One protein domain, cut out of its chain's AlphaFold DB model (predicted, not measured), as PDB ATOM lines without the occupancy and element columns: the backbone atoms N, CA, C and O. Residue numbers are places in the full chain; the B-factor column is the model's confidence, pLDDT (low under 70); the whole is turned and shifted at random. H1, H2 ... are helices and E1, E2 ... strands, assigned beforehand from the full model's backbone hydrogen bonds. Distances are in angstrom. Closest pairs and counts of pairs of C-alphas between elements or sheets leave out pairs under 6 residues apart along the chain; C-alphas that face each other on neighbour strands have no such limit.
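AT A GLANCE: This is residues 23 to 98 of the 103 residues of an uncharacterized protein of Panagrellus redivivus (UniProt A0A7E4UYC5). Two small hairpins, E1 with E2 and E3 with E4, come together near Cys 66 and Cys 77, and the helix H1 leads away from E4 as an arm whose residues 92 to 98 stick out. A long loop without named elements, residues 38 to 61, folds back on itself to one side of the hairpins. The printed part has 76 residues with four named strands and one named helix in the order E1, E2, E3, E4, H1; both two-stranded sheets, E1 - E2 and E3 - E4, are antiparallel. The class is mixed, helices and strands, with under half of the residues in named elements. The whole is flat, 43 by 30 by 16 A, and only just loose, close to compact, with a radius of gyration of the C-alphas of 13.8 A.

IN THESE COORDINATES: E1 is residues 33 to 37, 12.7 A long, with C-alpha 33 at (127.855, 154.846, 151.687). E2 is residues 62 to 66, 12.8 A. E3 is residues 70 to 73, 9.4 A, and E4 is residues 76 to 79, 9.9 A. H1 is residues 80 to 98, 25.2 A, with C-alpha 98 at (137.808, 142.699, 182.057).

HOW THE PARTS SIT: The hairpin E1 and E2 is antiparallel at 142 degrees, with N 34 and O 65 2.8 A apart, within hydrogen-bond range. The closest C-alphas of E2 and E4 are those of Cys 66 and Cys 77, 5.3 A apart. The hairpin E3 and E4 is antiparallel at 134 degrees, with N 71 and O 78 within hydrogen-bond range at 2.8 A. The closest C-alphas of E3 and H1 are those of Tyr 70 and Ala 80, 6.2 A apart. H1 is apart from E1 and E2. In H1, 13 of 15 O i to N i+4 pairs are within hydrogen-bond range.

THE WHOLE: The C-alphas farthest apart, those of Asp 25 and Ser 98, are 43.6 A apart. The printed part has no cut. The link E1 to E2 is long, 24 residues. Mean pLDDT of the printed part is 70.9; residues 37 to 44, 47 to 61, 87, 94 and 98 are under 70.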
ATOM      1  N   SER A  23     117.333 151.092 146.132       73.50
ATOM      2  CA  SER A  23     118.115 151.245 144.912       73.50
ATOM      3  C   SER A  23     119.453 151.927 145.194       73.50
ATOM      4  O   SER A  23     119.691 152.450 146.278       73.50
ATOM      5  N   LYS A  24     120.356 151.917 144.208       74.12
ATOM      6  CA  LYS A  24     121.681 152.549 144.313       74.12
ATOM      7  C   LYS A  24     121.605 154.049 144.616       74.12
ATOM      8  O   LYS A  24     122.513 154.580 145.248       74.12
ATOM      9  N   ASP A  25     120.531 154.705 144.187       76.56
ATOM     10  CA  ASP A  25     120.295 156.131 144.413       76.56
ATOM     11  C   ASP A  25     119.866 156.446 145.857       76.56
ATOM     12  O   ASP A  25     119.901 157.604 146.263       76.56
ATOM     13  N   ASP A  26     119.500 155.429 146.647       78.38
ATOM     14  CA  ASP A  26     119.174 155.570 148.071       78.38
ATOM     15  C   ASP A  26     120.423 155.525 148.977       78.38
ATOM     16  O   ASP A  26     120.298 155.639 150.200       78.38
ATOM     17  N   CYS A  27     121.624 155.342 148.407       80.56
ATOM     18  CA  CYS A  27     122.873 155.384 149.166       80.56
ATOM     19  C   CYS A  27     123.266 156.822 149.481       80.56
ATOM     20  O   CYS A  27     123.389 157.666 148.592       80.56
ATOM     21  N   ASP A  28     123.533 157.081 150.757       83.19
ATOM     22  CA  ASP A  28     123.853 158.418 151.224       83.19
ATOM     23  C   ASP A  28     125.357 158.706 151.062       83.19
ATOM     24  O   ASP A  28     126.221 158.207 151.796       83.19
ATOM     25  N   ALA A  29     125.676 159.533 150.064       78.12
ATOM     26  CA  ALA A  29     127.041 159.955 149.779       78.12
ATOM     27  C   ALA A  29     127.651 160.795 150.915       78.12
ATOM     28  O   ALA A  29     128.865 160.706 151.126       78.12
ATOM     29  N   GLU A  30     126.837 161.561 151.652       79.62
ATOM     30  CA  GLU A  30     127.269 162.353 152.811       79.62
ATOM     31  C   GLU A  30     127.632 161.443 153.989       79.62
ATOM     32  O   GLU A  30     128.572 161.720 154.735       79.62
ATOM     33  N   ARG A  31     126.960 160.290 154.102       80.69
ATOM     34  CA  ARG A  31     127.285 159.236 155.079       80.69
ATOM     35  C   ARG A  31     128.370 158.267 154.612       80.69
ATOM     36  O   ARG A  31     128.627 157.299 155.320       80.69
ATOM     37  N   ASN A  32     129.052 158.543 153.494       83.94
ATOM     38  CA  ASN A  32     130.092 157.696 152.888       83.94
ATOM     39  C   ASN A  32     129.631 156.268 152.578       83.94
ATOM     40  O   ASN A  32     130.406 155.317 152.711       83.94
ATOM     41  N   GLU A  33     128.385 156.124 152.138       83.00
ATOM     42  CA  GLU A  33     127.855 154.846 151.687       83.00
ATOM     43  C   GLU A  33     128.156 154.622 150.193       83.00
ATOM     44  O   GLU A  33     128.282 155.564 149.404       83.00
ATOM     45  N   GLU A  34     128.311 153.362 149.799       83.75
ATOM     46  CA  GLU A  34     128.338 152.922 148.409       83.75
ATOM     47  C   GLU A  34     127.426 151.713 148.215       83.75
ATOM     48  O   GLU A  34     127.099 150.981 149.150       83.75
ATOM     49  N   TRP A  35     126.975 151.532 146.978       82.12
ATOM     50  CA  TRP A  35     126.153 150.389 146.625       82.12
ATOM     51  C   TRP A  35     127.010 149.140 146.532       82.12
ATOM     52  O   TRP A  35     127.878 149.043 145.665       82.12
ATOM     53  N   GLU A  36     126.712 148.173 147.387       74.12
ATOM     54  CA  GLU A  36     127.428 146.913 147.440       74.12
ATOM     55  C   GLU A  36     126.530 145.787 146.936       74.12
ATOM     56  O   GLU A  36     125.491 145.453 147.520       74.12
ATOM     57  N   GLU A  37     126.953 145.176 145.834       69.44
ATOM     58  CA  GLU A  37     126.463 143.876 145.405       69.44
ATOM     59  C   GLU A  37     127.408 142.852 146.020       69.44
ATOM     60  O   GLU A  37     128.568 142.799 145.634       69.44
ATOM     61  N   CYS A  38     126.928 142.081 146.999       63.88
ATOM     62  CA  CYS A  38     127.754 141.172 147.801       63.88
ATOM     63  C   CYS A  38     128.657 141.843 148.836       63.88
ATOM     64  O   CYS A  38     129.869 141.622 148.825       63.88
ATOM     65  N   PRO A  39     128.094 142.581 149.805       60.59
ATOM     66  CA  PRO A  39     128.876 142.871 150.986       60.59
ATOM     67  C   PRO A  39     129.209 141.527 151.649       60.59
ATOM     68  O   PRO A  39     128.307 140.715 151.892       60.59
ATOM     69  N   GLY A  40     130.488 141.261 151.908       56.59
ATOM     70  CA  GLY A  40     130.899 140.056 152.631       56.59
ATOM     71  C   GLY A  40     130.145 139.917 153.961       56.59
ATOM     72  O   GLY A  40     129.483 140.854 154.431       56.59
ATOM     73  N   MET A  41     130.221 138.743 154.592       51.44
ATOM     74  CA  MET A  41     129.647 138.540 155.928       51.44
ATOM     75  C   MET A  41     130.411 139.364 156.976       51.44
ATOM     76  O   MET A  41     131.278 138.858 157.676       51.44
ATOM     77  N   GLY A  42     130.091 140.652 157.051       56.97
ATOM     78  CA  GLY A  42     130.648 141.606 157.995       56.97
ATOM     79  C   GLY A  42     130.869 142.958 157.339       56.97
ATOM     80  O   GLY A  42     131.749 143.100 156.497       56.97
ATOM     81  N   VAL A  43     130.069 143.961 157.718       60.66
ATOM     82  CA  VAL A  43     130.497 145.344 157.481       60.66
ATOM     83  C   VAL A  43     131.503 145.650 158.579       60.66
ATOM     84  O   VAL A  43     131.133 145.548 159.757       60.66
ATOM     85  N   PRO A  44     132.748 146.007 158.244       65.44
ATOM     86  CA  PRO A  44     133.724 146.336 159.262       65.44
ATOM     87  C   PRO A  44     133.193 147.520 160.087       65.44
ATOM     88  O   PRO A  44     132.699 148.517 159.556       65.44
ATOM     89  N   SER A  45     133.218 147.393 161.413       76.06
ATOM     90  CA  SER A  45     132.769 148.443 162.336       76.06
ATOM     91  C   SER A  45     133.946 148.905 163.177       76.06
ATOM     92  O   SER A  45     134.829 148.101 163.468       76.06
ATOM     93  N   CYS A  46     133.948 150.153 163.654       75.81
ATOM     94  CA  CYS A  46     135.034 150.630 164.526       75.81
ATOM     95  C   CYS A  46     135.128 149.871 165.867       75.81
ATOM     96  O   CYS A  46     136.015 150.149 166.658       75.81
ATOM     97  N   ARG A  47     134.207 148.947 166.179       69.12
ATOM     98  CA  ARG A  47     134.296 148.061 167.356       69.12
ATOM     99  C   ARG A  47     134.832 146.671 167.017       69.12
ATOM    100  O   ARG A  47     135.261 145.950 167.905       69.12
ATOM    101  N   GLN A  48     134.816 146.291 165.740       67.25
ATOM    102  CA  GLN A  48     135.289 145.004 165.237       67.25
ATOM    103  C   GLN A  48     136.076 145.258 163.942       67.25
ATOM    104  O   GLN A  48     135.500 145.192 162.854       67.25
ATOM    105  N   PRO A  49     137.381 145.585 164.049       55.00
ATOM    106  CA  PRO A  49     138.207 145.934 162.887       55.00
ATOM    107  C   PRO A  49     138.448 144.709 162.011       55.00
ATOM    108  O   PRO A  49     138.688 144.824 160.816       55.00
ATOM    109  N   ILE A  50     138.371 143.535 162.642       51.94
ATOM    110  CA  ILE A  50     138.643 142.220 162.087       51.94
ATOM    111  C   ILE A  50     137.308 141.489 161.915       51.94
ATOM    112  O   ILE A  50     137.083 140.413 162.455       51.94
ATOM    113  N   GLN A  51     136.370 142.089 161.190       48.16
ATOM    114  CA  GLN A  51     135.571 141.252 160.308       48.16
ATOM    115  C   GLN A  51     136.239 141.388 158.956       48.16
ATOM    116  O   GLN A  51     136.069 142.380 158.250       48.16
ATOM    117  N   THR A  52     137.102 140.411 158.657       46.06
ATOM    118  CA  THR A  52     137.497 140.141 157.283       46.06
ATOM    119  C   THR A  52     136.223 140.159 156.456       46.06
ATOM    120  O   THR A  52     135.206 139.613 156.886       46.06
ATOM    121  N   TRP A  53     136.265 140.842 155.315       51.84
ATOM    122  CA  TRP A  53     135.239 140.727 154.290       51.84
ATOM    123  C   TRP A  53     135.089 139.237 154.031       51.84
ATOM    124  O   TRP A  53     135.959 138.633 153.414       51.84
ATOM    125  N   GLY A  54     134.109 138.610 154.677       46.53
ATOM    126  CA  GLY A  54     134.077 137.165 154.721       46.53
ATOM    127  C   GLY A  54     133.832 136.687 153.306       46.53
ATOM    128  O   GLY A  54     132.766 136.976 152.768       46.53
ATOM    129  N   ASP A  55     134.765 135.912 152.751       47.34
ATOM    130  CA  ASP A  55     134.616 135.166 151.490       47.34
ATOM    131  C   ASP A  55     133.485 134.111 151.560       47.34
ATOM    132  O   ASP A  55     133.322 133.271 150.675       47.34
ATOM    133  N   GLY A  56     132.698 134.113 152.643       51.38
ATOM    134  CA  GLY A  56     131.533 133.272 152.833       51.38
ATOM    135  C   GLY A  56     130.456 133.651 151.831       51.38
ATOM    136  O   GLY A  56     129.917 134.752 151.903       51.38
ATOM    137  N   THR A  57     130.188 132.725 150.907       51.53
ATOM    138  CA  THR A  57     128.987 132.617 150.064       51.53
ATOM    139  C   THR A  57     128.111 133.864 150.092       51.53
ATOM    140  O   THR A  57     127.139 133.953 150.847       51.53
ATOM    141  N   CYS A  58     128.450 134.839 149.246       56.97
ATOM    142  CA  CYS A  58     127.564 135.965 149.027       56.97
ATOM    143  C   CYS A  58     126.215 135.428 148.538       56.97
ATOM    144  O   CYS A  58     126.075 134.957 147.410       56.97
ATOM    145  N   THR A  59     125.195 135.533 149.380       55.44
ATOM    146  CA  THR A  59     123.830 135.586 148.870       55.44
ATOM    147  C   THR A  59     123.665 136.999 148.317       55.44
ATOM    148  O   THR A  59     123.973 137.925 149.070       55.44
ATOM    149  N   PRO A  60     123.229 137.209 147.060       55.41
ATOM    150  CA  PRO A  60     123.133 138.537 146.453       55.41
ATOM    151  C   PRO A  60     122.130 139.409 147.218       55.41
ATOM    152  O   PRO A  60     120.949 139.495 146.894       55.41
ATOM    153  N   LYS A  61     122.614 140.045 148.281       60.34
ATOM    154  CA  LYS A  61     121.943 141.099 149.020       60.34
ATOM    155  C   LYS A  61     122.525 142.394 148.504       60.34
ATOM    156  O   LYS A  61     123.705 142.673 148.698       60.34
ATOM    157  N   LYS A  62     121.680 143.144 147.813       71.44
ATOM    158  CA  LYS A  62     121.991 144.491 147.368       71.44
ATOM    159  C   LYS A  62     121.649 145.442 148.507       71.44
ATOM    160  O   LYS A  62     120.522 145.407 149.003       71.44
ATOM    161  N   ARG A  63     122.620 146.222 148.970       75.81
ATOM    162  CA  ARG A  63     122.414 147.235 150.010       75.81
ATOM    163  C   ARG A  63     123.384 148.391 149.824       75.81
ATOM    164  O   ARG A  63     124.404 148.243 149.160       75.81
ATOM    165  N   CYS A  64     123.094 149.495 150.492       78.75
ATOM    166  CA  CYS A  64     124.083 150.523 150.754       78.75
ATOM    167  C   CYS A  64     124.921 150.068 151.950       78.75
ATOM    168  O   CYS A  64     124.388 149.690 152.998       78.75
ATOM    169  N   GLY A  65     126.227 150.002 151.746       79.81
ATOM    170  CA  GLY A  65     127.216 149.703 152.771       79.81
ATOM    171  C   GLY A  65     128.236 150.825 152.850       79.81
ATOM    172  O   GLY A  65     128.167 151.787 152.093       79.81
ATOM    173  N   CYS A  66     129.170 150.735 153.789       80.62
ATOM    174  CA  CYS A  66     130.228 151.733 153.879       80.62
ATOM    175  C   CYS A  66     131.206 151.598 152.721       80.62
ATOM    176  O   CYS A  66     131.535 150.484 152.319       80.62
ATOM    177  N   LYS A  67     131.723 152.737 152.251       80.62
ATOM    178  CA  LYS A  67     132.772 152.748 151.237       80.62
ATOM    179  C   LYS A  67     133.968 151.884 151.624       80.62
ATOM    180  O   LYS A  67     134.282 151.730 152.807       80.62
ATOM    181  N   LYS A  68     134.718 151.388 150.641       76.25
ATOM    182  CA  LYS A  68     135.991 150.699 150.905       76.25
ATOM    183  C   LYS A  68     136.893 151.539 151.829       76.25
ATOM    184  O   LYS A  68     137.122 152.720 151.575       76.25
ATOM    185  N   ASN A  69     137.438 150.912 152.877       74.62
ATOM    186  CA  ASN A  69     138.224 151.536 153.962       74.62
ATOM    187  C   ASN A  69     137.440 152.474 154.908       74.62
ATOM    188  O   ASN A  69     138.053 153.202 155.696       74.62
ATOM    189  N   TYR A  70     136.109 152.443 154.860       81.50
ATOM    190  CA  TYR A  70     135.234 153.048 155.858       81.50
ATOM    191  C   TYR A  70     134.599 151.970 156.734       81.50
ATOM    192  O   TYR A  70     134.419 150.822 156.332       81.50
ATOM    193  N   TYR A  71     134.257 152.367 157.951       81.62
ATOM    194  CA  TYR A  71     133.797 151.488 159.010       81.62
ATOM    195  C   TYR A  71     132.533 152.068 159.634       81.62
ATOM    196  O   TYR A  71     132.420 153.284 159.804       81.62
ATOM    197  N   ILE A  72     131.593 151.212 160.033       81.44
ATOM    198  CA  ILE A  72     130.384 151.664 160.731       81.44
ATOM    199  C   ILE A  72     130.745 152.140 162.146       81.44
ATOM    200  O   ILE A  72     131.290 151.384 162.958       81.44
ATOM    201  N   TYR A  73     130.344 153.365 162.479       82.25
ATOM    202  CA  TYR A  73     130.358 153.924 163.827       82.25
ATOM    203  C   TYR A  73     129.155 154.843 164.049       82.25
ATOM    204  O   TYR A  73     128.947 155.783 163.292       82.25
ATOM    205  N   LYS A  74     128.349 154.585 165.091       80.38
ATOM    206  CA  LYS A  74     127.130 155.365 165.410       80.38
ATOM    207  C   LYS A  74     126.224 155.605 164.185       80.38
ATOM    208  O   LYS A  74     125.745 156.710 163.977       80.38
ATOM    209  N   MET A  75     126.015 154.562 163.377       74.38
ATOM    210  CA  MET A  75     125.242 154.617 162.126       74.38
ATOM    211  C   MET A  75     125.846 155.519 161.033       74.38
ATOM    212  O   MET A  75     125.157 155.831 160.077       74.38
ATOM    213  N   ASN A  76     127.118 155.908 161.110       81.38
ATOM    214  CA  ASN A  76     127.835 156.610 160.042       81.38
ATOM    215  C   ASN A  76     129.009 155.771 159.545       81.38
ATOM    216  O   ASN A  76     129.588 155.008 160.321       81.38
ATOM    217  N   CYS A  77     129.387 155.935 158.279       85.44
ATOM    218  CA  CYS A  77     130.623 155.363 157.766       85.44
ATOM    219  C   CYS A  77     131.755 156.366 157.969       85.44
ATOM    220  O   CYS A  77     131.756 157.459 157.398       85.44
ATOM    221  N   VAL A  78     132.721 155.994 158.803       86.56
ATOM    222  CA  VAL A  78     133.878 156.826 159.147       86.56
ATOM    223  C   VAL A  78     135.168 156.167 158.658       86.56
ATOM    224  O   VAL A  78     135.234 154.938 158.588       86.56
ATOM    225  N   PRO A  79     136.203 156.940 158.300       85.56
ATOM    226  CA  PRO A  79     137.475 156.367 157.876       85.56
ATOM    227  C   PRO A  79     138.198 155.688 159.048       85.56
ATOM    228  O   PRO A  79     137.975 156.017 160.215       85.56
ATOM    229  N   ALA A  80     139.132 154.785 158.731       78.94
ATOM    230  CA  ALA A  80     139.956 154.075 159.718       78.94
ATOM    231  C   ALA A  80     140.635 155.002 160.749       78.94
ATOM    232  O   ALA A  80     140.782 154.630 161.912       78.94
ATOM    233  N   SER A  81     141.025 156.216 160.340       81.75
ATOM    234  CA  SER A  81     141.652 157.213 161.218       81.75
ATOM    235  C   SER A  81     140.749 157.636 162.378       81.75
ATOM    236  O   SER A  81     141.232 157.779 163.494       81.75
ATOM    237  N   VAL A  82     139.442 157.767 162.139       83.12
ATOM    238  CA  VAL A  82     138.448 158.086 163.177       83.12
ATOM    239  C   VAL A  82     138.215 156.877 164.082       83.12
ATOM    240  O   VAL A  82     138.034 157.023 165.289       83.12
ATOM    241  N   CYS A  83     138.275 155.661 163.531       76.69
ATOM    242  CA  CYS A  83     138.181 154.459 164.355       76.69
ATOM    243  C   CYS A  83     139.362 154.294 165.316       76.69
ATOM    244  O   CYS A  83     139.170 153.703 166.369       76.69
ATOM    245  N   ALA A  84     140.565 154.782 164.993       74.25
ATOM    246  CA  ALA A  84     141.740 154.614 165.853       74.25
ATOM    247  C   ALA A  84     141.542 155.222 167.256       74.25
ATOM    248  O   ALA A  84     141.983 154.645 168.249       74.25
ATOM    249  N   GLU A  85     140.830 156.348 167.349       72.44
ATOM    250  CA  GLU A  85     140.456 156.958 168.632       72.44
ATOM    251  C   GLU A  85     139.395 156.128 169.367       72.44
ATOM    252  O   GLU A  85     139.486 155.922 170.575       72.44
ATOM    253  N   VAL A  86     138.426 155.577 168.628       73.06
ATOM    254  CA  VAL A  86     137.381 154.692 169.170       73.06
ATOM    255  C   VAL A  86     137.964 153.371 169.684       73.06
ATOM    256  O   VAL A  86     137.507 152.860 170.704       73.06
ATOM    257  N   TYR A  87     138.972 152.820 169.005       69.12
ATOM    258  CA  TYR A  87     139.659 151.604 169.433       69.12
ATOM    259  C   TYR A  87     140.406 151.793 170.741       69.12
ATOM    260  O   TYR A  87     140.346 150.899 171.575       69.12
ATOM    261  N   LYS A  88     141.068 152.940 170.936       71.62
ATOM    262  CA  LYS A  88     141.732 153.245 172.208       71.62
ATOM    263  C   LYS A  88     140.738 153.265 173.360       71.62
ATOM    264  O   LYS A  88     140.955 152.562 174.335       71.62
ATOM    265  N   ASP A  89     139.624 153.983 173.207       72.88
ATOM    266  CA  ASP A  89     138.573 154.024 174.232       72.88
ATOM    267  C   ASP A  89     138.023 152.619 174.529       72.88
ATOM    268  O   ASP A  89     137.868 152.237 175.686       72.88
ATOM    269  N   PHE A  90     137.787 151.808 173.492       70.44
ATOM    270  CA  PHE A  90     137.292 150.442 173.654       70.44
ATOM    271  C   PHE A  90     138.306 149.510 174.334       70.44
ATOM    272  O   PHE A  90     137.912 148.757 175.221       70.44
ATOM    273  N   ASP A  91     139.583 149.572 173.951       71.31
ATOM    274  CA  ASP A  91     140.678 148.799 174.548       71.31
ATOM    275  C   ASP A  91     140.899 149.190 176.015       71.31
ATOM    276  O   ASP A  91     140.953 148.323 176.885       71.31
ATOM    277  N   GLU A  92     140.906 150.490 176.329       74.62
ATOM    278  CA  GLU A  92     140.993 150.991 177.705       74.62
ATOM    279  C   GLU A  92     139.786 150.565 178.552       74.62
ATOM    280  O   GLU A  92     139.932 150.221 179.731       74.62
ATOM    281  N   ARG A  93     138.582 150.551 177.965       71.25
ATOM    282  CA  ARG A  93     137.373 150.094 178.655       71.25
ATOM    283  C   ARG A  93     137.383 148.588 178.877       71.25
ATOM    284  O   ARG A  93     137.090 148.153 179.985       71.25
ATOM    285  N   LEU A  94     137.782 147.801 177.878       65.81
ATOM    286  CA  LEU A  94     137.998 146.358 178.004       65.81
ATOM    287  C   LEU A  94     139.040 146.041 179.076       65.81
ATOM    288  O   LEU A  94     138.785 145.167 179.904       65.81
ATOM    289  N   LYS A  95     140.158 146.774 179.114       70.12
ATOM    290  CA  LYS A  95     141.187 146.670 180.160       70.12
ATOM    291  C   LYS A  95     140.600 146.922 181.546       70.12
ATOM    292  O   LYS A  95     140.820 146.130 182.460       70.12
ATOM    293  N   ARG A  96     139.786 147.974 181.700       73.00
ATOM    294  CA  ARG A  96     139.149 148.335 182.979       73.00
ATOM    295  C   ARG A  96     138.062 147.353 183.422       73.00
ATOM    296  O   ARG A  96     137.978 147.047 184.605       73.00
ATOM    297  N   GLU A  97     137.214 146.902 182.500       73.38
ATOM    298  CA  GLU A  97     136.055 146.048 182.802       73.38
ATOM    299  C   GLU A  97     136.437 144.565 182.903       73.38
ATOM    300  O   GLU A  97     135.848 143.834 183.696       73.38
ATOM    301  N   SER A  98     137.425 144.116 182.128       65.50
ATOM    302  CA  SER A  98     137.808 142.699 182.057       65.50
ATOM    303  C   SER A  98     139.032 142.380 182.917       65.50
ATOM    304  O   SER A  98     139.244 141.218 183.251       65.50
TER     305      SER A  98